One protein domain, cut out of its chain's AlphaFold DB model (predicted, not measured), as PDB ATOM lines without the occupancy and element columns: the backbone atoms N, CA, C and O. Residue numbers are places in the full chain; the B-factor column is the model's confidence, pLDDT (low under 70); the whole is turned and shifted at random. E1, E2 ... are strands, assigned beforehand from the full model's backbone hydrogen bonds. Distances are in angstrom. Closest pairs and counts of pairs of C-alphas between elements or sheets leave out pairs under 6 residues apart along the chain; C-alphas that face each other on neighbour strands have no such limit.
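This is residues 333 to 343 and 359 to 554 of the 554 residues of an uncharacterized protein of Methanomicrobiales archaeon (UniProt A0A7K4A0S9). The chain is wound in stacked, flattened turns, a solenoid with two walls of parallel strands face to face and close together. One wall holds E1, E2, the first parts of E4 and E5, then E6, E8 and E10; the other holds E3, the last parts of E4 and E5, then E7, E9 and E11, and E4 and E5 fold back to run through both walls. The 207 printed residues include eleven named strands, E1 to E11 in chain order, and no named helix, an all-strand class; the strands form one branched, twisted sheet in which the neighbour pairs are parallel. The whole is compact, with a radius of gyration of the C-alphas of 18.1 A, and only just flat, spanning 54 by 35 by 19 A.

E5, residues 422 to 448, and E4, residues 393 to 417, are parallel neighbours, with N 397 and O 425 2.9 A apart, within hydrogen-bond range. E4 bends by 177 degrees and E5 by 178 degrees. E4 lies on one side of E5; on the other side lie E6, residues 457 to 470, with N 426 and O 461 at 2.8 A, and E7, residues 473 to 484, with N 443 and O 477 at 3.0 A. E8, residues 494 to 506, is parallel to E6, with N 462 and O 498 at 2.9 A, and E9, residues 510 to 522, to E7, with N 478 and O 514 at 2.9 A. Edge strands E10, residues 526 to 538, and E11, residues 541 to 553, are parallel to E8, with N 499 and O 530 at 2.9 A, and to E9, with N 515 and O 545 at 2.9 A. On the side of E4 away from E5 lie E2, residues 363 to 374, with N 398 and O 367 at 2.9 A, and edge strand E3, residues 378 to 390, with N 383 and O 411 at 3.0 A. Edge strand E1, residues 333 to 343, is parallel to E2, with N 338 and O 368 at 2.9 A. The closest C-alphas of E8 and E9, Gln 499 and Asn 517, are 6.2 A apart.

E1 begins at C-alpha 333, (-6.756, 32.452, 64.110), and is 34.2 A long. E2 measures 37.0 A, E3 39.6 A, E6 44.1 A, E7 36.2 A, E8 40.0 A, E9 39.3 A and E10 39.8 A, but bent E4 and E5 measure 10.6 A and 10.9 A. E11, 38.3 A, ends at C-alpha 553, (8.309, 34.791, 95.934).

The C-alphas farthest apart, Thr 376 and Tyr 490, are 56.1 A apart. Residues 344 to 358 are not printed, and C-alphas 343 and 359 are 36.0 A apart. Of the links printed whole, none is long. Residues 453 to 454 and 486 to 490 have pLDDT under 70.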
ATOM      1  N   GLU A 333      -6.665  33.878  63.788       86.94
ATOM      2  CA  GLU A 333      -6.756  32.452  64.110       86.94
ATOM      3  C   GLU A 333      -5.516  31.709  63.583       86.94
ATOM      4  O   GLU A 333      -5.096  31.930  62.444       86.94
ATOM      5  N   GLY A 334      -4.948  30.809  64.383       90.50
ATOM      6  CA  GLY A 334      -3.810  29.968  64.003       90.50
ATOM      7  C   GLY A 334      -4.053  28.504  64.360       90.50
ATOM      8  O   GLY A 334      -4.499  28.195  65.462       90.50
ATOM      9  N   THR A 335      -3.786  27.569  63.449       95.19
ATOM     10  CA  THR A 335      -3.864  26.128  63.742       95.19
ATOM     11  C   THR A 335      -2.729  25.354  63.085       95.19
ATOM     12  O   THR A 335      -2.545  25.427  61.870       95.19
ATOM     13  N   GLN A 336      -2.014  24.557  63.877       97.75
ATOM     14  CA  GLN A 336      -0.967  23.643  63.423       97.75
ATOM     15  C   GLN A 336      -1.316  22.201  63.805       97.75
ATOM     16  O   GLN A 336      -1.673  21.914  64.950       97.75
ATOM     17  N   LEU A 337      -1.220  21.282  62.843       98.50
ATOM     18  CA  LEU A 337      -1.461  19.855  63.047       98.50
ATOM     19  C   LEU A 337      -0.342  19.021  62.422       98.50
ATOM     20  O   LEU A 337      -0.052  19.138  61.231       98.50
ATOM     21  N   ILE A 338       0.222  18.104  63.202       98.81
ATOM     22  CA  ILE A 338       1.102  17.044  62.703       98.81
ATOM     23  C   ILE A 338       0.495  15.696  63.065       98.81
ATOM     24  O   ILE A 338       0.134  15.442  64.211       98.81
ATOM     25  N   THR A 339       0.369  14.812  62.079       98.75
ATOM     26  CA  THR A 339      -0.061  13.425  62.287       98.75
ATOM     27  C   THR A 339       0.897  12.478  61.588       98.75
ATOM     28  O   THR A 339       1.087  12.579  60.377       98.75
ATOM     29  N   ALA A 340       1.466  11.526  62.325       98.75
ATOM     30  CA  ALA A 340       2.419  10.577  61.765       98.75
ATOM     31  C   ALA A 340       2.144   9.132  62.200       98.75
ATOM     32  O   ALA A 340       1.854   8.852  63.365       98.75
ATOM     33  N   GLY A 341       2.249   8.206  61.249       98.62
ATOM     34  CA  GLY A 341       2.138   6.768  61.466       98.62
ATOM     35  C   GLY A 341       3.343   6.012  60.912       98.62
ATOM     36  O   GLY A 341       3.619   6.111  59.715       98.62
ATOM     37  N   ALA A 342       4.001   5.211  61.747       98.62
ATOM     38  CA  ALA A 342       5.139   4.374  61.369       98.62
ATOM     39  C   ALA A 342       4.869   2.889  61.670       98.62
ATOM     40  O   ALA A 342       4.416   2.533  62.759       98.62
ATOM     41  N   TYR A 343       5.128   2.014  60.695       98.44
ATOM     42  CA  TYR A 343       5.063   0.557  60.848       98.44
ATOM     43  C   TYR A 343       6.362  -0.106  60.364       98.44
ATOM     44  O   TYR A 343       6.504  -0.420  59.177       98.44
ATOM     45  N   THR A 359       3.817  34.793  68.025       87.00
ATOM     46  CA  THR A 359       2.799  35.814  67.732       87.00
ATOM     47  C   THR A 359       2.787  36.911  68.789       87.00
ATOM     48  O   THR A 359       3.040  36.665  69.966       87.00
ATOM     49  N   TYR A 360       2.459  38.137  68.383       80.56
ATOM     50  CA  TYR A 360       2.349  39.262  69.308       80.56
ATOM     51  C   TYR A 360       0.986  39.952  69.132       80.56
ATOM     52  O   TYR A 360       0.848  40.886  68.334       80.56
ATOM     53  N   GLY A 361      -0.045  39.492  69.855       75.44
ATOM     54  CA  GLY A 361      -1.362  40.130  69.844       75.44
ATOM     55  C   GLY A 361      -2.537  39.298  70.373       75.44
ATOM     56  O   GLY A 361      -2.378  38.278  71.025       75.44
ATOM     57  N   ASP A 362      -3.754  39.790  70.100       75.19
ATOM     58  CA  ASP A 362      -5.006  39.172  70.556       75.19
ATOM     59  C   ASP A 362      -5.395  37.945  69.704       75.19
ATOM     60  O   ASP A 362      -6.077  38.108  68.686       75.19
ATOM     61  N   ASP A 363      -5.048  36.732  70.144       81.81
ATOM     62  CA  ASP A 363      -5.022  35.549  69.271       81.81
ATOM     63  C   ASP A 363      -5.883  34.354  69.744       81.81
ATOM     64  O   ASP A 363      -6.122  34.139  70.934       81.81
ATOM     65  N   ILE A 364      -6.327  33.526  68.785       86.81
ATOM     66  CA  ILE A 364      -6.944  32.204  69.024       86.81
ATOM     67  C   ILE A 364      -6.103  31.144  68.317       86.81
ATOM     68  O   ILE A 364      -6.107  31.067  67.084       86.81
ATOM     69  N   LEU A 365      -5.402  30.314  69.086       91.38
ATOM     70  CA  LEU A 365      -4.336  29.449  68.587       91.38
ATOM     71  C   LEU A 365      -4.539  27.984  69.001       91.38
ATOM     72  O   LEU A 365      -5.038  27.668  70.086       91.38
ATOM     73  N   GLY A 366      -4.134  27.071  68.120       95.12
ATOM     74  CA  GLY A 366      -4.226  25.631  68.333       95.12
ATOM     75  C   GLY A 366      -3.024  24.881  67.768       95.12
ATOM     76  O   GLY A 366      -2.690  25.047  66.598       95.12
ATOM     77  N   GLN A 367      -2.408  24.010  68.562       97.69
ATOM     78  CA  GLN A 367      -1.326  23.126  68.119       97.69
ATOM     79  C   GLN A 367      -1.638  21.683  68.524       97.69
ATOM     80  O   GLN A 367      -2.046  21.420  69.655       97.69
ATOM     81  N   SER A 368      -1.475  20.732  67.606       98.50
ATOM     82  CA  SER A 368      -1.665  19.308  67.899       98.50
ATOM     83  C   SER A 368      -0.617  18.451  67.193       98.50
ATOM     84  O   SER A 368      -0.352  18.614  65.996       98.50
ATOM     85  N   ILE A 369      -0.026  17.527  67.943       98.88
ATOM     86  CA  ILE A 369       0.895  16.498  67.461       98.88
ATOM     87  C   ILE A 369       0.306  15.141  67.822       98.88
ATOM     88  O   ILE A 369       0.020  14.878  68.988       98.88
ATOM     89  N   VAL A 370       0.160  14.258  66.834       98.75
ATOM     90  CA  VAL A 370      -0.328  12.888  67.031       98.75
ATOM     91  C   VAL A 370       0.604  11.902  66.335       98.75
ATOM     92  O   VAL A 370       0.593  11.783  65.108       98.75
ATOM     93  N   LEU A 371       1.391  11.167  67.120       98.88
ATOM     94  CA  LEU A 371       2.355  10.181  66.634       98.88
ATOM     95  C   LEU A 371       1.939   8.769  67.053       98.88
ATOM     96  O   LEU A 371       1.583   8.516  68.207       98.88
ATOM     97  N   ASN A 372       1.984   7.836  66.105       98.62
ATOM     98  CA  ASN A 372       1.759   6.421  66.359       98.62
ATOM     99  C   ASN A 372       2.812   5.567  65.648       98.62
ATOM    100  O   ASN A 372       2.947   5.649  64.426       98.62
ATOM    101  N   ALA A 373       3.491   4.703  66.391       98.50
ATOM    102  CA  ALA A 373       4.535   3.836  65.870       98.50
ATOM    103  C   ALA A 373       4.369   2.400  66.366       98.50
ATOM    104  O   ALA A 373       3.977   2.152  67.507       98.50
ATOM    105  N   VAL A 374       4.678   1.454  65.486       98.50
ATOM    106  CA  VAL A 374       4.842   0.039  65.814       98.50
ATOM    107  C   VAL A 374       6.136  -0.428  65.166       98.50
ATOM    108  O   VAL A 374       6.287  -0.285  63.951       98.50
ATOM    109  N   ALA A 375       7.029  -0.998  65.962       98.06
ATOM    110  CA  ALA A 375       8.314  -1.524  65.532       98.06
ATOM    111  C   ALA A 375       8.549  -2.907  66.146       98.06
ATOM    112  O   ALA A 375       7.919  -3.282  67.131       98.06
ATOM    113  N   THR A 376       9.435  -3.697  65.546       95.62
ATOM    114  CA  THR A 376       9.907  -4.941  66.177       95.62
ATOM    115  C   THR A 376      11.100  -4.714  67.091       95.62
ATOM    116  O   THR A 376      11.363  -5.575  67.926       95.62
ATOM    117  N   ASP A 377      11.826  -3.615  66.888       96.75
ATOM    118  CA  ASP A 377      12.960  -3.201  67.708       96.75
ATOM    119  C   ASP A 377      12.577  -1.925  68.479       96.75
ATOM    120  O   ASP A 377      11.609  -1.964  69.249       96.75
ATOM    121  N   GLU A 378      13.249  -0.794  68.285       97.94
ATOM    122  CA  GLU A 378      13.010   0.410  69.080       97.94
ATOM    123  C   GLU A 378      11.931   1.327  68.470       97.94
ATOM    124  O   GLU A 378      11.765   1.452  67.255       97.94
ATOM    125  N   VAL A 379      11.182   2.006  69.342       98.69
ATOM    126  CA  VAL A 379      10.309   3.131  68.984       98.69
ATOM    127  C   VAL A 379      10.819   4.387  69.682       98.69
ATOM    128  O   VAL A 379      10.790   4.450  70.915       98.69
ATOM    129  N   TRP A 380      11.195   5.410  68.914       98.75
ATOM    130  CA  TRP A 380      11.534   6.737  69.429       98.75
ATOM    131  C   TRP A 380      10.531   7.775  68.947       98.75
ATOM    132  O   TRP A 380      10.337   7.982  67.754       98.75
ATOM    133  N   GLN A 381       9.891   8.464  69.887       98.81
ATOM    134  CA  GLN A 381       8.924   9.515  69.585       98.81
ATOM    135  C   GLN A 381       9.270  10.792  70.340       98.81
ATOM    136  O   GLN A 381       9.410  10.784  71.566       98.81
ATOM    137  N   TYR A 382       9.363  11.891  69.599       98.75
ATOM    138  CA  TYR A 382       9.536  13.239  70.119       98.75
ATOM    139  C   TYR A 382       8.442  14.149  69.558       98.75
ATOM    140  O   TYR A 382       8.301  14.271  68.339       98.75
ATOM    141  N   GLY A 383       7.671  14.782  70.438       98.75
ATOM    142  CA  GLY A 383       6.676  15.784  70.066       98.75
ATOM    143  C   GLY A 383       6.890  17.066  70.856       98.75
ATOM    144  O   GLY A 383       6.919  17.012  72.080       98.75
ATOM    145  N   ASP A 384       7.008  18.192  70.160       98.69
ATOM    146  CA  ASP A 384       7.226  19.508  70.761       98.69
ATOM    147  C   ASP A 384       6.234  20.533  70.208       98.69
ATOM    148  O   ASP A 384       6.256  20.872  69.021       98.69
ATOM    149  N   ASN A 385       5.343  21.006  71.075       98.31
ATOM    150  CA  ASN A 385       4.558  22.206  70.815       98.31
ATOM    151  C   ASN A 385       5.200  23.372  71.565       98.31
ATOM    152  O   ASN A 385       5.348  23.331  72.787       98.31
ATOM    153  N   PHE A 386       5.496  24.439  70.837       97.12
ATOM    154  CA  PHE A 386       6.058  25.664  71.381       97.12
ATOM    155  C   PHE A 386       5.221  26.863  70.934       97.12
ATOM    156  O   PHE A 386       4.977  27.050  69.735       97.12
ATOM    157  N   GLY A 387       4.809  27.681  71.900       93.75
ATOM    158  CA  GLY A 387       4.181  28.980  71.680       93.75
ATOM    159  C   GLY A 387       4.916  30.078  72.444       93.75
ATOM    160  O   GLY A 387       5.049  29.975  73.661       93.75
ATOM    161  N   ASP A 388       5.355  31.126  71.750       91.62
ATOM    162  CA  ASP A 388       5.829  32.387  72.340       91.62
ATOM    163  C   ASP A 388       4.900  33.519  71.906       91.62
ATOM    164  O   ASP A 388       4.862  33.888  70.730       91.62
ATOM    165  N   LEU A 389       4.054  33.948  72.842       86.56
ATOM    166  CA  LEU A 389       2.798  34.630  72.559       86.56
ATOM    167  C   LEU A 389       2.637  35.839  73.492       86.56
ATOM    168  O   LEU A 389       2.847  35.731  74.702       86.56
ATOM    169  N   ASP A 390       2.226  36.985  72.960       78.62
ATOM    170  CA  ASP A 390       1.964  38.202  73.751       78.62
ATOM    171  C   ASP A 390       0.457  38.499  73.902       78.62
ATOM    172  O   ASP A 390      -0.366  37.932  73.191       78.62
ATOM    173  N   ASP A 391       0.099  39.402  74.819       78.31
ATOM    174  CA  ASP A 391      -1.248  39.964  75.020       78.31
ATOM    175  C   ASP A 391      -2.366  38.918  75.303       78.31
ATOM    176  O   ASP A 391      -2.139  37.946  76.035       78.31
ATOM    177  N   ASN A 392      -3.611  39.182  74.857       78.94
ATOM    178  CA  ASN A 392      -4.794  38.370  75.171       78.94
ATOM    179  C   ASN A 392      -4.819  37.113  74.292       78.94
ATOM    180  O   ASN A 392      -4.801  37.210  73.072       78.94
ATOM    181  N   LEU A 393      -4.976  35.930  74.878       85.44
ATOM    182  CA  LEU A 393      -4.735  34.693  74.135       85.44
ATOM    183  C   LEU A 393      -5.671  33.559  74.551       85.44
ATOM    184  O   LEU A 393      -5.773  33.258  75.733       85.44
ATOM    185  N   ASP A 394      -6.242  32.852  73.577       90.94
ATOM    186  CA  ASP A 394      -6.830  31.522  73.770       90.94
ATOM    187  C   ASP A 394      -5.926  30.475  73.091       90.94
ATOM    188  O   ASP A 394      -5.913  30.378  71.863       90.94
ATOM    189  N   LEU A 395      -5.190  29.670  73.866       94.19
ATOM    190  CA  LEU A 395      -4.265  28.656  73.339       94.19
ATOM    191  C   LEU A 395      -4.669  27.242  73.763       94.19
ATOM    192  O   LEU A 395      -4.741  26.926  74.953       94.19
ATOM    193  N   GLY A 396      -4.848  26.360  72.780       96.75
ATOM    194  CA  GLY A 396      -4.930  24.914  72.987       96.75
ATOM    195  C   GLY A 396      -3.709  24.191  72.421       96.75
ATOM    196  O   GLY A 396      -3.433  24.315  71.232       96.75
ATOM    197  N   GLN A 397      -3.016  23.391  73.229       97.88
ATOM    198  CA  GLN A 397      -1.888  22.572  72.773       97.88
ATOM    199  C   GLN A 397      -2.054  21.108  73.188       97.88
ATOM    200  O   GLN A 397      -2.305  20.806  74.357       97.88
ATOM    201  N   GLU A 398      -1.871  20.192  72.237       98.38
ATOM    202  CA  GLU A 398      -1.951  18.744  72.436       98.38
ATOM    203  C   GLU A 398      -0.711  18.027  71.890       98.38
ATOM    204  O   GLU A 398      -0.350  18.202  70.725       98.38
ATOM    205  N   VAL A 399      -0.107  17.150  72.694       98.81
ATOM    206  CA  VAL A 399       0.866  16.155  72.219       98.81
ATOM    207  C   VAL A 399       0.377  14.758  72.593       98.81
ATOM    208  O   VAL A 399       0.236  14.431  73.770       98.81
ATOM    209  N   TRP A 400       0.136  13.910  71.596       98.69
ATOM    210  CA  TRP A 400      -0.257  12.514  71.770       98.69
ATOM    211  C   TRP A 400       0.775  11.587  71.134       98.69
ATOM    212  O   TRP A 400       0.901  11.540  69.911       98.69
ATOM    213  N   LEU A 401       1.434  10.763  71.952       98.81
ATOM    214  CA  LEU A 401       2.388   9.744  71.506       98.81
ATOM    215  C   LEU A 401       1.891   8.328  71.842       98.81
ATOM    216  O   LEU A 401       1.456   8.047  72.963       98.81
ATOM    217  N   SER A 402       1.946   7.421  70.867       98.56
ATOM    218  CA  SER A 402       1.572   6.010  71.014       98.56
ATOM    219  C   SER A 402       2.619   5.092  70.381       98.56
ATOM    220  O   SER A 402       2.897   5.231  69.193       98.56
ATOM    221  N   GLY A 403       3.163   4.136  71.138       98.31
ATOM    222  CA  GLY A 403       4.240   3.246  70.683       98.31
ATOM    223  C   GLY A 403       4.053   1.778  71.084       98.31
ATOM    224  O   GLY A 403       3.519   1.484  72.155       98.31
ATOM    225  N   ASP A 404       4.507   0.862  70.229       98.44
ATOM    226  CA  ASP A 404       4.578  -0.590  70.466       98.44
ATOM    227  C   ASP A 404       5.899  -1.128  69.885       98.44
ATOM    228  O   ASP A 404       6.105  -1.020  68.675       98.44
ATOM    229  N   GLY A 405       6.802  -1.646  70.722       97.62
ATOM    230  CA  GLY A 405       8.126  -2.132  70.299       97.62
ATOM    231  C   GLY A 405       8.893  -2.877  71.393       97.62
ATOM    232  O   GLY A 405       8.414  -2.993  72.518       97.62
ATOM    233  N   ALA A 406      10.098  -3.367  71.096       97.19
ATOM    234  CA  ALA A 406      10.966  -4.012  72.088       97.19
ATOM    235  C   ALA A 406      11.369  -3.022  73.192       97.19
ATOM    236  O   ALA A 406      11.307  -3.343  74.383       97.19
ATOM    237  N   TYR A 407      11.670  -1.785  72.804       98.06
ATOM    238  CA  TYR A 407      11.855  -0.639  73.687       98.06
ATOM    239  C   TYR A 407      11.062   0.554  73.150       98.06
ATOM    240  O   TYR A 407      11.039   0.796  71.944       98.06
ATOM    241  N   VAL A 408      10.412   1.313  74.035       98.75
ATOM    242  CA  VAL A 408       9.651   2.512  73.643       98.75
ATOM    243  C   VAL A 408      10.139   3.726  74.421       98.75
ATOM    244  O   VAL A 408       9.984   3.791  75.643       98.75
ATOM    245  N   TYR A 409      10.669   4.717  73.708       98.69
ATOM    246  CA  TYR A 409      11.008   6.034  74.227       98.69
ATOM    247  C   TYR A 409      10.028   7.087  73.710       98.69
ATOM    248  O   TYR A 409       9.853   7.270  72.506       98.69
ATOM    249  N   GLN A 410       9.417   7.819  74.634       98.81
ATOM    250  CA  GLN A 410       8.495   8.911  74.351       98.81
ATOM    251  C   GLN A 410       8.926  10.153  75.119       98.81
ATOM    252  O   GLN A 410       9.079  10.111  76.343       98.81
ATOM    253  N   ASN A 411       9.085  11.257  74.401       98.69
ATOM    254  CA  ASN A 411       9.356  12.566  74.967       98.69
ATOM    255  C   ASN A 411       8.377  13.589  74.372       98.69
ATOM    256  O   ASN A 411       8.320  13.760  73.155       98.69
ATOM    257  N   ALA A 412       7.577  14.204  75.235       98.69
ATOM    258  CA  ALA A 412       6.583  15.197  74.866       98.69
ATOM    259  C   ALA A 412       6.824  16.500  75.630       98.69
ATOM    260  O   ALA A 412       6.664  16.534  76.850       98.69
ATOM    261  N   ASP A 413       7.146  17.558  74.899       98.31
ATOM    262  CA  ASP A 413       7.319  18.907  75.423       98.31
ATOM    263  C   ASP A 413       6.159  19.785  74.932       98.31
ATOM    264  O   ASP A 413       5.754  19.745  73.766       98.31
ATOM    265  N   ASN A 414       5.569  20.552  75.840       97.62
ATOM    266  CA  ASN A 414       4.445  21.421  75.534       97.62
ATOM    267  C   ASN A 414       4.609  22.747  76.278       97.62
ATOM    268  O   ASN A 414       4.317  22.842  77.470       97.62
ATOM    269  N   SER A 415       5.132  23.751  75.580       97.38
ATOM    270  CA  SER A 415       5.574  25.018  76.161       97.38
ATOM    271  C   SER A 415       4.751  26.198  75.662       97.38
ATOM    272  O   SER A 415       4.484  26.326  74.464       97.38
ATOM    273  N   ALA A 416       4.389  27.088  76.584       95.25
ATOM    274  CA  ALA A 416       3.708  28.341  76.292       95.25
ATOM    275  C   ALA A 416       4.301  29.499  77.106       95.25
ATOM    276  O   ALA A 416       4.300  29.468  78.339       95.25
ATOM    277  N   TYR A 417       4.734  30.543  76.413       93.06
ATOM    278  CA  TYR A 417       5.035  31.860  76.970       93.06
ATOM    279  C   TYR A 417       3.872  32.780  76.610       93.06
ATOM    280  O   TYR A 417       3.422  32.765  75.465       93.06
ATOM    281  N   PHE A 418       3.320  33.496  77.590       90.38
ATOM    282  CA  PHE A 418       2.072  34.246  77.413       90.38
ATOM    283  C   PHE A 418       2.064  35.609  78.122       90.38
ATOM    284  O   PHE A 418       2.778  35.824  79.109       90.38
ATOM    285  N   GLY A 419       1.203  36.513  77.643       86.69
ATOM    286  CA  GLY A 419       1.012  37.866  78.175       86.69
ATOM    287  C   GLY A 419      -0.186  38.048  79.117       86.69
ATOM    288  O   GLY A 419      -0.429  37.261  80.043       86.69
ATOM    289  N   ASP A 420      -0.906  39.157  78.939       82.00
ATOM    290  CA  ASP A 420      -2.031  39.572  79.781       82.00
ATOM    291  C   ASP A 420      -3.365  38.974  79.272       82.00
ATOM    292  O   ASP A 420      -3.750  39.189  78.137       82.00
ATOM    293  N   PHE A 421      -4.152  38.336  80.148       87.62
ATOM    294  CA  PHE A 421      -5.471  37.739  79.847       87.62
ATOM    295  C   PHE A 421      -5.453  36.504  78.927       87.62
ATOM    296  O   PHE A 421      -6.172  36.439  77.930       87.62
ATOM    297  N   ALA A 422      -4.680  35.495  79.318       90.75
ATOM    298  CA  ALA A 422      -4.570  34.231  78.603       90.75
ATOM    299  C   ALA A 422      -5.456  33.108  79.181       90.75
ATOM    300  O   ALA A 422      -5.517  32.918  80.402       90.75
ATOM    301  N   ASP A 423      -6.068  32.314  78.303       94.06
ATOM    302  CA  ASP A 423      -6.660  31.001  78.554       94.06
ATOM    303  C   ASP A 423      -5.781  29.923  77.889       94.06
ATOM    304  O   ASP A 423      -5.880  29.653  76.693       94.06
ATOM    305  N   ILE A 424      -4.916  29.288  78.683       95.81
ATOM    306  CA  ILE A 424      -3.982  28.246  78.238       95.81
ATOM    307  C   ILE A 424      -4.524  26.864  78.611       95.81
ATOM    308  O   ILE A 424      -4.791  26.590  79.787       95.81
ATOM    309  N   ALA A 425      -4.652  25.975  77.628       97.44
ATOM    310  CA  ALA A 425      -5.034  24.578  77.810       97.44
ATOM    311  C   ALA A 425      -4.003  23.644  77.162       97.44
ATOM    312  O   ALA A 425      -3.956  23.494  75.944       97.44
ATOM    313  N   GLN A 426      -3.208  22.984  77.998       98.38
ATOM    314  CA  GLN A 426      -2.145  22.065  77.603       98.38
ATOM    315  C   GLN A 426      -2.506  20.625  77.973       98.38
ATOM    316  O   GLN A 426      -2.903  20.342  79.109       98.38
ATOM    317  N   TYR A 427      -2.357  19.711  77.017       98.62
ATOM    318  CA  TYR A 427      -2.615  18.290  77.203       98.62
ATOM    319  C   TYR A 427      -1.507  17.434  76.591       98.62
ATOM    320  O   TYR A 427      -1.190  17.558  75.409       98.62
ATOM    321  N   VAL A 428      -0.967  16.513  77.385       98.81
ATOM    322  CA  VAL A 428      -0.043  15.477  76.914       98.81
ATOM    323  C   VAL A 428      -0.637  14.099  77.190       98.81
ATOM    324  O   VAL A 428      -1.100  13.814  78.298       98.81
ATOM    325  N   ALA A 429      -0.609  13.223  76.188       98.56
ATOM    326  CA  ALA A 429      -1.057  11.839  76.280       98.56
ATOM    327  C   ALA A 429       0.012  10.878  75.767       98.56
ATOM    328  O   ALA A 429       0.375  10.903  74.594       98.56
ATOM    329  N   LEU A 430       0.467   9.982  76.637       98.75
ATOM    330  CA  LEU A 430       1.470   8.974  76.315       98.75
ATOM    331  C   LEU A 430       0.895   7.569  76.507       98.75
ATOM    332  O   LEU A 430       0.296   7.255  77.540       98.75
ATOM    333  N   SER A 431       1.093   6.694  75.525       98.44
ATOM    334  CA  SER A 431       0.716   5.281  75.600       98.44
ATOM    335  C   SER A 431       1.817   4.412  75.012       98.44
ATOM    336  O   SER A 431       2.224   4.623  73.875       98.44
ATOM    337  N   ALA A 432       2.264   3.403  75.749       98.31
ATOM    338  CA  ALA A 432       3.338   2.530  75.301       98.31
ATOM    339  C   ALA A 432       3.129   1.075  75.733       98.31
ATOM    340  O   ALA A 432       2.664   0.795  76.845       98.31
ATOM    341  N   ILE A 433       3.509   0.153  74.853       98.00
ATOM    342  CA  ILE A 433       3.645  -1.274  75.145       98.00
ATOM    343  C   ILE A 433       5.068  -1.685  74.775       98.00
ATOM    344  O   ILE A 433       5.521  -1.380  73.679       98.00
ATOM    345  N   SER A 434       5.747  -2.372  75.692       97.81
ATOM    346  CA  SER A 434       7.024  -3.027  75.419       97.81
ATOM    347  C   SER A 434       6.918  -4.534  75.624       97.81
ATOM    348  O   SER A 434       6.264  -4.991  76.568       97.81
ATOM    349  N   ASP A 435       7.540  -5.321  74.750       93.75
ATOM    350  CA  ASP A 435       7.594  -6.780  74.867       93.75
ATOM    351  C   ASP A 435       8.979  -7.349  75.237       93.75
ATOM    352  O   ASP A 435       9.083  -8.573  75.390       93.75
ATOM    353  N   ASP A 436       9.989  -6.495  75.475       95.19
ATOM    354  CA  ASP A 436      11.343  -6.903  75.895       95.19
ATOM    355  C   ASP A 436      11.993  -5.960  76.934       95.19
ATOM    356  O   ASP A 436      11.980  -6.257  78.130       95.19
ATOM    357  N   GLU A 437      12.562  -4.820  76.530       95.00
ATOM    358  CA  GLU A 437      13.449  -4.032  77.403       95.00
ATOM    359  C   GLU A 437      12.693  -3.133  78.393       95.00
ATOM    360  O   GLU A 437      13.043  -3.072  79.579       95.00
ATOM    361  N   GLY A 438      11.645  -2.446  77.931       97.44
ATOM    362  CA  GLY A 438      10.839  -1.542  78.749       97.44
ATOM    363  C   GLY A 438      10.401  -0.261  78.049       97.44
ATOM    364  O   GLY A 438      10.472  -0.114  76.830       97.44
ATOM    365  N   VAL A 439       9.911   0.677  78.857       98.56
ATOM    366  CA  VAL A 439       9.356   1.954  78.403       98.56
ATOM    367  C   VAL A 439      10.006   3.117  79.143       98.56
ATOM    368  O   VAL A 439      10.123   3.094  80.369       98.56
ATOM    369  N   TYR A 440      10.341   4.185  78.425       98.56
ATOM    370  CA  TYR A 440      10.708   5.474  78.999       98.56
ATOM    371  C   TYR A 440       9.765   6.565  78.492       98.56
ATOM    372  O   TYR A 440       9.712   6.852  77.301       98.56
ATOM    373  N   GLN A 441       9.038   7.195  79.411       98.69
ATOM    374  CA  GLN A 441       8.122   8.296  79.121       98.69
ATOM    375  C   GLN A 441       8.560   9.555  79.871       98.69
ATOM    376  O   GLN A 441       8.641   9.560  81.102       98.69
ATOM    377  N   TYR A 442       8.794  10.629  79.128       98.56
ATOM    378  CA  TYR A 442       9.017  11.973  79.647       98.56
ATOM    379  C   TYR A 442       7.954  12.911  79.082       98.56
ATOM    380  O   TYR A 442       7.680  12.883  77.883       98.56
ATOM    381  N   ALA A 443       7.338  13.704  79.953       98.56
ATOM    382  CA  ALA A 443       6.371  14.713  79.552       98.56
ATOM    383  C   ALA A 443       6.544  15.985  80.377       98.56
ATOM    384  O   ALA A 443       6.594  15.915  81.611       98.56
ATOM    385  N   ASP A 444       6.549  17.121  79.692       98.31
ATOM    386  CA  ASP A 444       6.610  18.448  80.287       98.31
ATOM    387  C   ASP A 444       5.497  19.334  79.710       98.31
ATOM    388  O   ASP A 444       5.383  19.505  78.498       98.31
ATOM    389  N   ASN A 445       4.649  19.869  80.587       98.06
ATOM    390  CA  ASN A 445       3.797  21.012  80.276       98.06
ATOM    391  C   ASN A 445       4.388  22.228  80.990       98.06
ATOM    392  O   ASN A 445       4.366  22.294  82.225       98.06
ATOM    393  N   TYR A 446       4.847  23.201  80.214       97.88
ATOM    394  CA  TYR A 446       5.450  24.438  80.682       97.88
ATOM    395  C   TYR A 446       4.570  25.628  80.316       97.88
ATOM    396  O   TYR A 446       4.182  25.796  79.159       97.88
ATOM    397  N   ALA A 447       4.272  26.479  81.294       96.06
ATOM    398  CA  ALA A 447       3.592  27.744  81.061       96.06
ATOM    399  C   ALA A 447       4.271  28.867  81.852       96.06
ATOM    400  O   ALA A 447       4.342  28.801  83.079       96.06
ATOM    401  N   GLU A 448       4.717  29.919  81.178       93.44
ATOM    402  CA  GLU A 448       5.355  31.076  81.807       93.44
ATOM    403  C   GLU A 448       4.666  32.369  81.392       93.44
ATOM    404  O   GLU A 448       4.447  32.637  80.211       93.44
ATOM    405  N   ASN A 449       4.329  33.193  82.383       89.44
ATOM    406  CA  ASN A 449       3.889  34.551  82.111       89.44
ATOM    407  C   ASN A 449       5.109  35.477  82.001       89.44
ATOM    408  O   ASN A 449       5.482  36.128  82.976       89.44
ATOM    409  N   GLU A 450       5.746  35.508  80.832       81.31
ATOM    410  CA  GLU A 450       6.926  36.352  80.583       81.31
ATOM    411  C   GLU A 450       6.529  37.829  80.367       81.31
ATOM    412  O   GLU A 450       7.235  38.755  80.784       81.31
ATOM    413  N   TYR A 451       5.350  38.068  79.780       74.69
ATOM    414  CA  TYR A 451       4.925  39.382  79.285       74.69
ATOM    415  C   TYR A 451       3.829  40.065  80.133       74.69
ATOM    416  O   TYR A 451       3.023  40.828  79.610       74.69
ATOM    417  N   ALA A 452       3.776  39.859  81.457       71.06
ATOM    418  CA  ALA A 452       2.805  40.556  82.320       71.06
ATOM    419  C   ALA A 452       3.019  42.083  82.330       71.06
ATOM    420  O   ALA A 452       3.890  42.585  83.050       71.06
ATOM    421  N   TYR A 453       2.197  42.850  81.608       67.88
ATOM    422  CA  TYR A 453       2.322  44.309  81.507       67.88
ATOM    423  C   TYR A 453       1.405  45.086  82.471       67.88
ATOM    424  O   TYR A 453       1.650  46.280  82.699       67.88
ATOM    425  N   SER A 454       0.362  44.467  83.051       68.88
ATOM    426  CA  SER A 454      -0.617  45.150  83.923       68.88
ATOM    427  C   SER A 454      -1.453  44.221  84.847       68.88
ATOM    428  O   SER A 454      -1.004  43.145  85.228       68.88
ATOM    429  N   GLU A 455      -2.655  44.648  85.291       71.50
ATOM    430  CA  GLU A 455      -3.609  43.799  86.042       71.50
ATOM    431  C   GLU A 455      -4.105  42.637  85.147       71.50
ATOM    432  O   GLU A 455      -5.169  42.733  84.532       71.50
ATOM    433  N   SER A 456      -3.354  41.535  85.088       80.25
ATOM    434  CA  SER A 456      -3.656  40.361  84.257       80.25
ATOM    435  C   SER A 456      -4.711  39.435  84.882       80.25
ATOM    436  O   SER A 456      -4.881  39.378  86.105       80.25
ATOM    437  N   THR A 457      -5.479  38.709  84.063       88.56
ATOM    438  CA  THR A 457      -6.404  37.653  84.523       88.56
ATOM    439  C   THR A 457      -6.277  36.422  83.643       88.56
ATOM    440  O   THR A 457      -6.861  36.392  82.570       88.56
ATOM    441  N   ASN A 458      -5.571  35.405  84.126       91.69
ATOM    442  CA  ASN A 458      -5.151  34.261  83.328       91.69
ATOM    443  C   ASN A 458      -5.722  32.945  83.879       91.69
ATOM    444  O   ASN A 458      -5.802  32.751  85.101       91.69
ATOM    445  N   ASN A 459      -6.087  32.020  82.995       95.50
ATOM    446  CA  ASN A 459      -6.421  30.641  83.333       95.50
ATOM    447  C   ASN A 459      -5.405  29.701  82.678       95.50
ATOM    448  O   ASN A 459      -5.169  29.770  81.480       95.50
ATOM    449  N   VAL A 460      -4.819  28.808  83.473       97.12
ATOM    450  CA  VAL A 460      -3.823  27.837  83.005       97.12
ATOM    451  C   VAL A 460      -4.291  26.443  83.401       97.12
ATOM    452  O   VAL A 460      -4.433  26.134  84.588       97.12
ATOM    453  N   GLY A 461      -4.587  25.611  82.410       98.19
ATOM    454  CA  GLY A 461      -4.929  24.204  82.563       98.19
ATOM    455  C   GLY A 461      -3.840  23.334  81.957       98.19
ATOM    456  O   GLY A 461      -3.565  23.454  80.770       98.19
ATOM    457  N   GLN A 462      -3.251  22.453  82.759       98.69
ATOM    458  CA  GLN A 462      -2.216  21.521  82.319       98.69
ATOM    459  C   GLN A 462      -2.599  20.107  82.753       98.69
ATOM    460  O   GLN A 462      -2.888  19.861  83.930       98.69
ATOM    461  N   GLU A 463      -2.627  19.179  81.805       98.56
ATOM    462  CA  GLU A 463      -2.895  17.769  82.068       98.56
ATOM    463  C   GLU A 463      -1.876  16.882  81.350       98.56
ATOM    464  O   GLU A 463      -1.628  17.031  80.155       98.56
ATOM    465  N   ILE A 464      -1.309  15.925  82.087       98.75
ATOM    466  CA  ILE A 464      -0.487  14.848  81.534       98.75
ATOM    467  C   ILE A 464      -1.142  13.519  81.883       98.75
ATOM    468  O   ILE A 464      -1.422  13.222  83.052       98.75
ATOM    469  N   THR A 465      -1.343  12.691  80.862       98.44
ATOM    470  CA  THR A 465      -1.800  11.312  81.002       98.44
ATOM    471  C   THR A 465      -0.775  10.344  80.427       98.44
ATOM    472  O   THR A 465      -0.236  10.558  79.345       98.44
ATOM    473  N   GLY A 466      -0.497   9.261  81.150       97.62
ATOM    474  CA  GLY A 466       0.468   8.252  80.722       97.62
ATOM    475  C   GLY A 466       0.026   6.828  81.031       97.62
ATOM    476  O   GLY A 466      -0.441   6.515  82.129       97.62
ATOM    477  N   ALA A 467       0.205   5.933  80.072       97.75
ATOM    478  CA  ALA A 467       0.067   4.500  80.268       97.75
ATOM    479  C   ALA A 467       1.263   3.776  79.657       97.75
ATOM    480  O   ALA A 467       1.593   3.982  78.492       97.75
ATOM    481  N   ALA A 468       1.897   2.913  80.441       97.25
ATOM    482  CA  ALA A 468       3.010   2.090  79.994       97.25
ATOM    483  C   ALA A 468       2.885   0.677  80.569       97.25
ATOM    484  O   ALA A 468       2.549   0.501  81.747       97.25
ATOM    485  N   MET A 469       3.142  -0.330  79.736       96.44
ATOM    486  CA  MET A 469       3.091  -1.735  80.133       96.44
ATOM    487  C   MET A 469       4.183  -2.555  79.448       96.44
ATOM    488  O   MET A 469       4.301  -2.522  78.226       96.44
ATOM    489  N   GLY A 470       4.852  -3.389  80.238       91.38
ATOM    490  CA  GLY A 470       5.759  -4.432  79.777       91.38
ATOM    491  C   GLY A 470       7.236  -4.085  79.945       91.38
ATOM    492  O   GLY A 470       7.593  -3.045  80.501       91.38
ATOM    493  N   GLY A 471       8.066  -5.029  79.510       92.00
ATOM    494  CA  GLY A 471       9.517  -5.026  79.648       92.00
ATOM    495  C   GLY A 471      10.066  -5.159  81.074       92.00
ATOM    496  O   GLY A 471       9.331  -5.164  82.071       92.00
ATOM    497  N   ASP A 472      11.390  -5.278  81.156       95.38
ATOM    498  CA  ASP A 472      12.130  -5.476  82.405       95.38
ATOM    499  C   ASP A 472      12.098  -4.217  83.293       95.38
ATOM    500  O   ASP A 472      11.800  -4.300  84.491       95.38
ATOM    501  N   ALA A 473      12.388  -3.038  82.727       97.31
ATOM    502  CA  ALA A 473      12.494  -1.784  83.475       97.31
ATOM    503  C   ALA A 473      11.776  -0.628  82.776       97.31
ATOM    504  O   ALA A 473      12.088  -0.306  81.637       97.31
ATOM    505  N   SER A 474      10.867   0.051  83.480       98.12
ATOM    506  CA  SER A 474      10.130   1.179  82.900       98.12
ATOM    507  C   SER A 474      10.110   2.429  83.781       98.12
ATOM    508  O   SER A 474      10.135   2.351  85.013       98.12
ATOM    509  N   TYR A 475      10.049   3.588  83.127       98.25
ATOM    510  CA  TYR A 475      10.249   4.911  83.706       98.25
ATOM    511  C   TYR A 475       9.187   5.901  83.218       98.25
ATOM    512  O   TYR A 475       8.901   5.978  82.024       98.25
ATOM    513  N   GLN A 476       8.639   6.694  84.136       98.25
ATOM    514  CA  GLN A 476       7.744   7.816  83.853       98.25
ATOM    515  C   GLN A 476       8.212   9.059  84.607       98.25
ATOM    516  O   GLN A 476       8.359   9.011  85.828       98.25
ATOM    517  N   TYR A 477       8.388  10.169  83.894       98.31
ATOM    518  CA  TYR A 477       8.767  11.470  84.448       98.31
ATOM    519  C   TYR A 477       7.842  12.554  83.895       98.31
ATOM    520  O   TYR A 477       8.033  13.004  82.769       98.31
ATOM    521  N   PHE A 478       6.830  12.943  84.675       98.56
ATOM    522  CA  PHE A 478       5.799  13.903  84.258       98.56
ATOM    523  C   PHE A 478       5.855  15.174  85.091       98.56
ATOM    524  O   PHE A 478       5.839  15.107  86.328       98.56
ATOM    525  N   ILE A 479       5.902  16.323  84.424       98.56
ATOM    526  CA  ILE A 479       6.031  17.632  85.057       98.56
ATOM    527  C   ILE A 479       5.001  18.582  84.445       98.56
ATOM    528  O   ILE A 479       5.043  18.881  83.261       98.56
ATOM    529  N   ASN A 480       4.086  19.084  85.273       98.50
ATOM    530  CA  ASN A 480       3.384  20.328  84.975       98.50
ATOM    531  C   ASN A 480       4.091  21.444  85.742       98.50
ATOM    532  O   ASN A 480       4.206  21.364  86.973       98.50
ATOM    533  N   TYR A 481       4.541  22.476  85.039       98.38
ATOM    534  CA  TYR A 481       5.169  23.652  85.621       98.38
ATOM    535  C   TYR A 481       4.490  24.927  85.129       98.38
ATOM    536  O   TYR A 481       4.238  25.098  83.935       98.38
ATOM    537  N   ALA A 482       4.186  25.818  86.072       97.06
ATOM    538  CA  ALA A 482       3.702  27.156  85.774       97.06
ATOM    539  C   ALA A 482       4.547  28.200  86.514       97.06
ATOM    540  O   ALA A 482       4.539  28.231  87.751       97.06
ATOM    541  N   ASP A 483       5.231  29.066  85.769       94.19
ATOM    542  CA  ASP A 483       5.974  30.202  86.311       94.19
ATOM    543  C   ASP A 483       5.146  31.481  86.239       94.19
ATOM    544  O   ASP A 483       4.831  32.005  85.170       94.19
ATOM    545  N   LEU A 484       4.763  31.978  87.412       90.94
ATOM    546  CA  LEU A 484       3.943  33.175  87.581       90.94
ATOM    547  C   LEU A 484       4.692  34.228  88.410       90.94
ATOM    548  O   LEU A 484       4.076  34.975  89.191       90.94
ATOM    549  N   THR A 485       6.027  34.224  88.322       79.12
ATOM    550  CA  THR A 485       6.911  35.098  89.107       79.12
ATOM    551  C   THR A 485       7.448  36.283  88.330       79.12
ATOM    552  O   THR A 485       7.695  37.331  88.942       79.12
ATOM    553  N   GLU A 486       7.593  36.152  87.012       66.12
ATOM    554  CA  GLU A 486       8.011  37.241  86.143       66.12
ATOM    555  C   GLU A 486       6.872  38.253  85.995       66.12
ATOM    556  O   GLU A 486       5.821  38.032  85.409       66.12
ATOM    557  N   ASN A 487       7.048  39.400  86.642       60.78
ATOM    558  CA  ASN A 487       6.188  40.552  86.447       60.78
ATOM    559  C   ASN A 487       7.083  41.781  86.532       60.78
ATOM    560  O   ASN A 487       7.338  42.343  87.606       60.78
ATOM    561  N   TYR A 488       7.651  42.164  85.388       56.47
ATOM    562  CA  TYR A 488       8.619  43.260  85.292       56.47
ATOM    563  C   TYR A 488       8.049  44.616  85.769       56.47
ATOM    564  O   TYR A 488       8.818  45.556  86.010       56.47
ATOM    565  N   TRP A 489       6.727  44.729  85.964       57.47
ATOM    566  CA  TRP A 489       6.013  46.005  86.041       57.47
ATOM    567  C   TRP A 489       5.314  46.319  87.378       57.47
ATOM    568  O   TRP A 489       4.757  47.407  87.512       57.47
ATOM    569  N   TYR A 490       5.495  45.497  88.424       62.75
ATOM    570  CA  TYR A 490       5.005  45.708  89.810       62.75
ATOM    571  C   TYR A 490       3.483  45.582  90.042       62.75
ATOM    572  O   TYR A 490       3.045  45.835  91.174       62.75
ATOM    573  N   ASP A 491       2.687  45.149  89.063       76.06
ATOM    574  CA  ASP A 491       1.228  45.056  89.203       76.06
ATOM    575  C   ASP A 491       0.754  43.600  89.392       76.06
ATOM    576  O   ASP A 491       1.090  42.737  88.591       76.06
ATOM    577  N   PRO A 492      -0.004  43.280  90.461       82.81
ATOM    578  CA  PRO A 492      -0.436  41.911  90.743       82.81
ATOM    579  C   PRO A 492      -1.448  41.388  89.715       82.81
ATOM    580  O   PRO A 492      -2.427  42.072  89.415       82.81
ATOM    581  N   GLY A 493      -1.275  40.136  89.286       87.25
ATOM    582  CA  GLY A 493      -2.225  39.427  88.422       87.25
ATOM    583  C   GLY A 493      -3.243  38.565  89.183       87.25
ATOM    584  O   GLY A 493      -3.147  38.336  90.399       87.25
ATOM    585  N   MET A 494      -4.235  38.050  88.458       91.69
ATOM    586  CA  MET A 494      -5.144  36.988  88.892       91.69
ATOM    587  C   MET A 494      -4.885  35.722  88.071       91.69
ATOM    588  O   MET A 494      -5.018  35.754  86.857       91.69
ATOM    589  N   TYR A 495      -4.596  34.599  88.727       93.81
ATOM    590  CA  TYR A 495      -4.317  33.325  88.062       93.81
ATOM    591  C   TYR A 495      -5.219  32.213  88.596       93.81
ATOM    592  O   TYR A 495      -5.281  31.982  89.808       93.81
ATOM    593  N   ASN A 496      -5.909  31.498  87.709       96.56
ATOM    594  CA  ASN A 496      -6.552  30.230  88.050       96.56
ATOM    595  C   ASN A 496      -5.784  29.092  87.394       96.56
ATOM    596  O   ASN A 496      -5.846  28.920  86.181       96.56
ATOM    597  N   VAL A 497      -5.083  28.311  88.208       97.88
ATOM    598  CA  VAL A 497      -4.219  27.235  87.721       97.88
ATOM    599  C   VAL A 497      -4.800  25.885  88.111       97.88
ATOM    600  O   VAL A 497      -5.107  25.646  89.285       97.88
ATOM    601  N   THR A 498      -4.949  25.002  87.129       98.31
ATOM    602  CA  THR A 498      -5.299  23.593  87.321       98.31
ATOM    603  C   THR A 498      -4.207  22.720  86.721       98.31
ATOM    604  O   THR A 498      -3.947  22.813  85.530       98.31
ATOM    605  N   GLN A 499      -3.599  21.863  87.538       98.56
ATOM    606  CA  GLN A 499      -2.575  20.910  87.103       98.56
ATOM    607  C   GLN A 499      -2.992  19.488  87.481       98.56
ATOM    608  O   GLN A 499      -3.393  19.232  88.624       98.56
ATOM    609  N   VAL A 500      -2.923  18.566  86.525       98.38
ATOM    610  CA  VAL A 500      -3.327  17.170  86.708       98.38
ATOM    611  C   VAL A 500      -2.281  16.239  86.106       98.38
ATOM    612  O   VAL A 500      -1.932  16.355  84.938       98.38
ATOM    613  N   ASN A 501      -1.837  15.260  86.895       97.81
ATOM    614  CA  ASN A 501      -1.066  14.121  86.397       97.81
ATOM    615  C   ASN A 501      -1.841  12.822  86.637       97.81
ATOM    616  O   ASN A 501      -2.211  12.517  87.774       97.81
ATOM    617  N   VAL A 502      -2.047  12.018  85.595       97.69
ATOM    618  CA  VAL A 502      -2.631  10.671  85.693       97.69
ATOM    619  C   VAL A 502      -1.694   9.680  85.024       97.69
ATOM    620  O   VAL A 502      -1.415   9.801  83.839       97.69
ATOM    621  N   ALA A 503      -1.214   8.671  85.749       97.19
ATOM    622  CA  ALA A 503      -0.328   7.683  85.148       97.19
ATOM    623  C   ALA A 503      -0.531   6.260  85.651       97.19
ATOM    624  O   ALA A 503      -0.819   6.017  86.824       97.19
ATOM    625  N   THR A 504      -0.311   5.319  84.739       97.88
ATOM    626  CA  THR A 504      -0.227   3.884  85.009       97.88
ATOM    627  C   THR A 504       1.081   3.332  84.448       97.88
ATOM    628  O   THR A 504       1.433   3.637  83.308       97.88
ATOM    629  N   LEU A 505       1.799   2.538  85.243       97.94
ATOM    630  CA  LEU A 505       3.091   1.952  84.874       97.94
ATOM    631  C   LEU A 505       3.183   0.494  85.328       97.94
ATOM    632  O   LEU A 505       3.099   0.203  86.520       97.94
ATOM    633  N   ALA A 506       3.398  -0.437  84.409       97.69
ATOM    634  CA  ALA A 506       3.624  -1.837  84.753       97.69
ATOM    635  C   ALA A 506       4.891  -2.362  84.077       97.69
ATOM    636  O   ALA A 506       4.980  -2.316  82.857       97.69
ATOM    637  N   ALA A 507       5.821  -2.893  84.870       97.56
ATOM    638  CA  ALA A 507       7.041  -3.563  84.417       97.56
ATOM    639  C   ALA A 507       7.251  -4.855  85.222       97.56
ATOM    640  O   ALA A 507       6.626  -5.034  86.275       97.56
ATOM    641  N   ASP A 508       8.113  -5.750  84.745       96.56
ATOM    642  CA  ASP A 508       8.380  -7.020  85.429       96.56
ATOM    643  C   ASP A 508       9.338  -6.833  86.622       96.56
ATOM    644  O   ASP A 508       8.978  -7.148  87.763       96.56
ATOM    645  N   ASP A 509      10.521  -6.252  86.391       97.44
ATOM    646  CA  ASP A 509      11.583  -6.160  87.400       97.44
ATOM    647  C   ASP A 509      11.589  -4.809  88.132       97.44
ATOM    648  O   ASP A 509      11.598  -4.779  89.369       97.44
ATOM    649  N   TYR A 510      11.577  -3.688  87.401       97.94
ATOM    650  CA  TYR A 510      11.731  -2.345  87.977       97.94
ATOM    651  C   TYR A 510      10.769  -1.309  87.383       97.94
ATOM    652  O   TYR A 510      10.668  -1.155  86.170       97.94
ATOM    653  N   ALA A 511      10.115  -0.535  88.249       98.00
ATOM    654  CA  ALA A 511       9.300   0.611  87.853       98.00
ATOM    655  C   ALA A 511       9.706   1.880  88.623       98.00
ATOM    656  O   ALA A 511       9.770   1.866  89.857       98.00
ATOM    657  N   ASP A 512       9.928   2.980  87.900       98.19
ATOM    658  CA  ASP A 512      10.169   4.327  88.438       98.19
ATOM    659  C   ASP A 512       9.112   5.295  87.912       98.19
ATOM    660  O   ASP A 512       9.028   5.553  86.714       98.19
ATOM    661  N   GLN A 513       8.280   5.813  88.809       98.00
ATOM    662  CA  GLN A 513       7.253   6.786  88.462       98.00
ATOM    663  C   GLN A 513       7.451   8.068  89.270       98.00
ATOM    664  O   GLN A 513       7.243   8.099  90.489       98.00
ATOM    665  N   TYR A 514       7.790   9.136  88.558       98.00
ATOM    666  CA  TYR A 514       7.951  10.486  89.063       98.00
ATOM    667  C   TYR A 514       6.880  11.400  88.462       98.00
ATOM    668  O   TYR A 514       6.756  11.516  87.244       98.00
ATOM    669  N   GLN A 515       6.109  12.064  89.317       98.12
ATOM    670  CA  GLN A 515       5.097  13.039  88.906       98.12
ATOM    671  C   GLN A 515       5.250  14.315  89.723       98.12
ATOM    672  O   GLN A 515       5.363  14.255  90.950       98.12
ATOM    673  N   SER A 516       5.211  15.464  89.060       98.06
ATOM    674  CA  SER A 516       5.306  16.767  89.702       98.06
ATOM    675  C   SER A 516       4.289  17.737  89.122       98.06
ATOM    676  O   SER A 516       4.162  17.869  87.908       98.06
ATOM    677  N   ASN A 517       3.587  18.435  90.005       98.38
ATOM    678  CA  ASN A 517       2.890  19.675  89.698       98.38
ATOM    679  C   ASN A 517       3.588  20.781  90.487       98.38
ATOM    680  O   ASN A 517       3.667  20.708  91.719       98.38
ATOM    681  N   TRP A 518       4.108  21.786  89.798       98.12
ATOM    682  CA  TRP A 518       4.849  22.882  90.407       98.12
ATOM    683  C   TRP A 518       4.289  24.213  89.900       98.12
ATOM    684  O   TRP A 518       4.130  24.428  88.701       98.12
ATOM    685  N   ILE A 519       3.960  25.103  90.840       97.69
ATOM    686  CA  ILE A 519       3.696  26.519  90.559       97.69
ATOM    687  C   ILE A 519       4.685  27.427  91.293       97.69
ATOM    688  O   ILE A 519       4.802  27.362  92.523       97.69
ATOM    689  N   ASP A 520       5.325  28.314  90.549       95.50
ATOM    690  CA  ASP A 520       6.093  29.440  91.066       95.50
ATOM    691  C   ASP A 520       5.171  30.666  91.156       95.50
ATOM    692  O   ASP A 520       4.560  31.089  90.180       95.50
ATOM    693  N   TRP A 521       4.975  31.204  92.368       92.12
ATOM    694  CA  TRP A 521       3.923  32.184  92.662       92.12
ATOM    695  C   TRP A 521       4.471  33.488  93.244       92.12
ATOM    696  O   TRP A 521       5.049  33.513  94.337       92.12
ATOM    697  N   TRP A 522       4.185  34.621  92.602       91.00
ATOM    698  CA  TRP A 522       4.467  35.931  93.189       91.00
ATOM    699  C   TRP A 522       3.434  36.317  94.265       91.00
ATOM    700  O   TRP A 522       2.231  36.361  94.021       91.00
ATOM    701  N   TYR A 523       3.886  36.618  95.489       88.12
ATOM    702  CA  TYR A 523       3.046  36.863  96.676       88.12
ATOM    703  C   TYR A 523       1.867  37.843  96.471       88.12
ATOM    704  O   TYR A 523       0.803  37.602  97.050       88.12
ATOM    705  N   PRO A 524       2.009  38.943  95.710       88.94
ATOM    706  CA  PRO A 524       0.908  39.855  95.407       88.94
ATOM    707  C   PRO A 524      -0.189  39.284  94.499       88.94
ATOM    708  O   PRO A 524      -1.303  39.813  94.547       88.94
ATOM    709  N   ASN A 525       0.086  38.233  93.719       89.56
ATOM    710  CA  ASN A 525      -0.896  37.611  92.833       89.56
ATOM    711  C   ASN A 525      -2.089  37.049  93.621       89.56
ATOM    712  O   ASN A 525      -1.986  36.633  94.782       89.56
ATOM    713  N   THR A 526      -3.244  37.010  92.966       92.38
ATOM    714  CA  THR A 526      -4.492  36.447  93.500       92.38
ATOM    715  C   THR A 526      -5.015  35.326  92.603       92.38
ATOM    716  O   THR A 526      -4.489  35.111  91.521       92.38
ATOM    717  N   GLY A 527      -6.054  34.608  93.038       93.75
ATOM    718  CA  GLY A 527      -6.726  33.598  92.220       93.75
ATOM    719  C   GLY A 527      -6.868  32.256  92.930       93.75
ATOM    720  O   GLY A 527      -7.088  32.221  94.147       93.75
ATOM    721  N   SER A 528      -6.816  31.160  92.177       96.12
ATOM    722  CA  SER A 528      -7.051  29.812  92.695       96.12
ATOM    723  C   SER A 528      -6.088  28.783  92.116       96.12
ATOM    724  O   SER A 528      -5.617  28.914  90.996       96.12
ATOM    725  N   ILE A 529      -5.795  27.759  92.915       97.31
ATOM    726  CA  ILE A 529      -4.901  26.662  92.548       97.31
ATOM    727  C   ILE A 529      -5.630  25.352  92.832       97.31
ATOM    728  O   ILE A 529      -6.155  25.153  93.937       97.31
ATOM    729  N   ALA A 530      -5.642  24.462  91.849       97.75
ATOM    730  CA  ALA A 530      -6.084  23.083  91.972       97.75
ATOM    731  C   ALA A 530      -5.002  22.161  91.404       97.75
ATOM    732  O   ALA A 530      -4.610  22.296  90.253       97.75
ATOM    733  N   MET A 531      -4.524  21.223  92.216       98.12
ATOM    734  CA  MET A 531      -3.543  20.230  91.788       98.12
ATOM    735  C   MET A 531      -4.056  18.840  92.139       98.12
ATOM    736  O   MET A 531      -4.478  18.615  93.281       98.12
ATOM    737  N   ASP A 532      -4.007  17.921  91.183       97.19
ATOM    738  CA  ASP A 532      -4.350  16.513  91.381       97.19
ATOM    739  C   ASP A 532      -3.266  15.599  90.803       97.19
ATOM    740  O   ASP A 532      -2.596  15.928  89.822       97.19
ATOM    741  N   MET A 533      -3.080  14.448  91.441       96.56
ATOM    742  CA  MET A 533      -2.157  13.415  90.984       96.56
ATOM    743  C   MET A 533      -2.731  12.033  91.262       96.56
ATOM    744  O   MET A 533      -3.114  11.712  92.392       96.56
ATOM    745  N   MET A 534      -2.743  11.198  90.229       96.12
ATOM    746  CA  MET A 534      -3.170   9.807  90.289       96.12
ATOM    747  C   MET A 534      -2.123   8.922  89.615       96.12
ATOM    748  O   MET A 534      -2.180   8.693  88.412       96.12
ATOM    749  N   GLY A 535      -1.175   8.411  90.398       94.56
ATOM    750  CA  GLY A 535      -0.213   7.408  89.942       94.56
ATOM    751  C   GLY A 535      -0.571   6.004  90.430       94.56
ATOM    752  O   GLY A 535      -0.880   5.807  91.609       94.56
ATOM    753  N   ASP A 536      -0.502   5.026  89.533       96.62
ATOM    754  CA  ASP A 536      -0.536   3.593  89.837       96.62
ATOM    755  C   ASP A 536       0.664   2.917  89.167       96.62
ATOM    756  O   ASP A 536       0.945   3.178  87.995       96.62
ATOM    757  N   ALA A 537       1.396   2.080  89.902       97.00
ATOM    758  CA  ALA A 537       2.526   1.361  89.331       97.00
ATOM    759  C   ALA A 537       2.776  -0.002  89.987       97.00
ATOM    760  O   ALA A 537       2.504  -0.204  91.175       97.00
ATOM    761  N   SER A 538       3.328  -0.937  89.212       97.19
ATOM    762  CA  SER A 538       3.643  -2.296  89.664       97.19
ATOM    763  C   SER A 538       4.902  -2.865  89.011       97.19
ATOM    764  O   SER A 538       5.014  -2.812  87.791       97.19
ATOM    765  N   ALA A 539       5.776  -3.454  89.832       97.75
ATOM    766  CA  ALA A 539       6.945  -4.259  89.462       97.75
ATOM    767  C   ALA A 539       7.451  -5.036  90.701       97.75
ATOM    768  O   ALA A 539       6.914  -4.849  91.806       97.75
ATOM    769  N   ASP A 540       8.471  -5.886  90.551       97.81
ATOM    770  CA  ASP A 540       9.164  -6.532  91.679       97.81
ATOM    771  C   ASP A 540       9.868  -5.504  92.597       97.81
ATOM    772  O   ASP A 540       9.787  -5.607  93.831       97.81
ATOM    773  N   GLU A 541      10.507  -4.484  92.015       97.56
ATOM    774  CA  GLU A 541      11.043  -3.299  92.695       97.56
ATOM    775  C   GLU A 541      10.370  -2.019  92.176       97.56
ATOM    776  O   GLU A 541      10.290  -1.774  90.977       97.56
ATOM    777  N   LEU A 542       9.876  -1.184  93.095       97.31
ATOM    778  CA  LEU A 542       9.087   0.002  92.764       97.31
ATOM    779  C   LEU A 542       9.622   1.249  93.470       97.31
ATOM    780  O   LEU A 542       9.718   1.274  94.704       97.31
ATOM    781  N   TYR A 543       9.862   2.306  92.696       97.44
ATOM    782  CA  TYR A 543      10.030   3.672  93.176       97.44
ATOM    783  C   TYR A 543       8.875   4.548  92.675       97.44
ATOM    784  O   TYR A 543       8.584   4.604  91.485       97.44
ATOM    785  N   GLN A 544       8.204   5.234  93.602       96.31
ATOM    786  CA  GLN A 544       7.179   6.226  93.282       96.31
ATOM    787  C   GLN A 544       7.451   7.511  94.050       96.31
ATOM    788  O   GLN A 544       7.604   7.488  95.278       96.31
ATOM    789  N   TYR A 545       7.465   8.627  93.331       97.19
ATOM    790  CA  TYR A 545       7.559   9.966  93.887       97.19
ATOM    791  C   TYR A 545       6.535  10.876  93.224       97.19
ATOM    792  O   TYR A 545       6.564  11.073  92.014       97.19
ATOM    793  N   HIS A 546       5.647  11.453  94.028       97.12
ATOM    794  CA  HIS A 546       4.628  12.387  93.564       97.12
ATOM    795  C   HIS A 546       4.717  13.662  94.401       97.12
ATOM    796  O   HIS A 546       4.673  13.589  95.635       97.12
ATOM    797  N   GLU A 547       4.812  14.820  93.754       97.06
ATOM    798  CA  GLU A 547       4.932  16.117  94.422       97.06
ATOM    799  C   GLU A 547       3.968  17.166  93.863       97.06
ATOM    800  O   GLU A 547       3.846  17.360  92.662       97.06
ATOM    801  N   ASN A 548       3.275  17.852  94.775       97.38
ATOM    802  CA  ASN A 548       2.592  19.110  94.495       97.38
ATOM    803  C   ASN A 548       3.380  20.194  95.235       97.38
ATOM    804  O   ASN A 548       3.399  20.188  96.475       97.38
ATOM    805  N   TRP A 549       4.025  21.094  94.502       97.06
ATOM    806  CA  TRP A 549       4.876  22.149  95.043       97.06
ATOM    807  C   TRP A 549       4.350  23.534  94.671       97.06
ATOM    808  O   TRP A 549       3.919  23.782  93.550       97.06
ATOM    809  N   ILE A 550       4.382  24.448  95.641       96.19
ATOM    810  CA  ILE A 550       4.096  25.866  95.417       96.19
ATOM    811  C   ILE A 550       5.220  26.657  96.072       96.19
ATOM    812  O   ILE A 550       5.338  26.646  97.306       96.19
ATOM    813  N   GLU A 551       6.014  27.356  95.271       95.00
ATOM    814  CA  GLU A 551       7.013  28.296  95.773       95.00
ATOM    815  C   GLU A 551       6.439  29.712  95.782       95.00
ATOM    816  O   GLU A 551       5.758  30.125  94.850       95.00
ATOM    817  N   ILE A 552       6.669  30.460  96.865       90.88
ATOM    818  CA  ILE A 552       6.150  31.827  97.005       90.88
ATOM    819  C   ILE A 552       7.310  32.814  97.047       90.88
ATOM    820  O   ILE A 552       8.099  32.818  97.999       90.88
ATOM    821  N   TYR A 553       7.332  33.715  96.072       87.19
ATOM    822  CA  TYR A 553       8.309  34.791  95.934       87.19
ATOM    823  C   TYR A 553       7.736  36.114  96.452       87.19
ATOM    824  O   TYR A 553       6.542  36.378  96.323       87.19
ATOM    825  N   TYR A 554       8.576  36.937  97.086       79.69
ATOM    826  CA  TYR A 554       8.167  38.149  97.816       79.69
ATOM    827  C   TYR A 554       8.581  39.451  97.149       79.69
ATOM    828  O   TYR A 554       9.768  39.556  96.765       79.69
TER     829      TYR A 554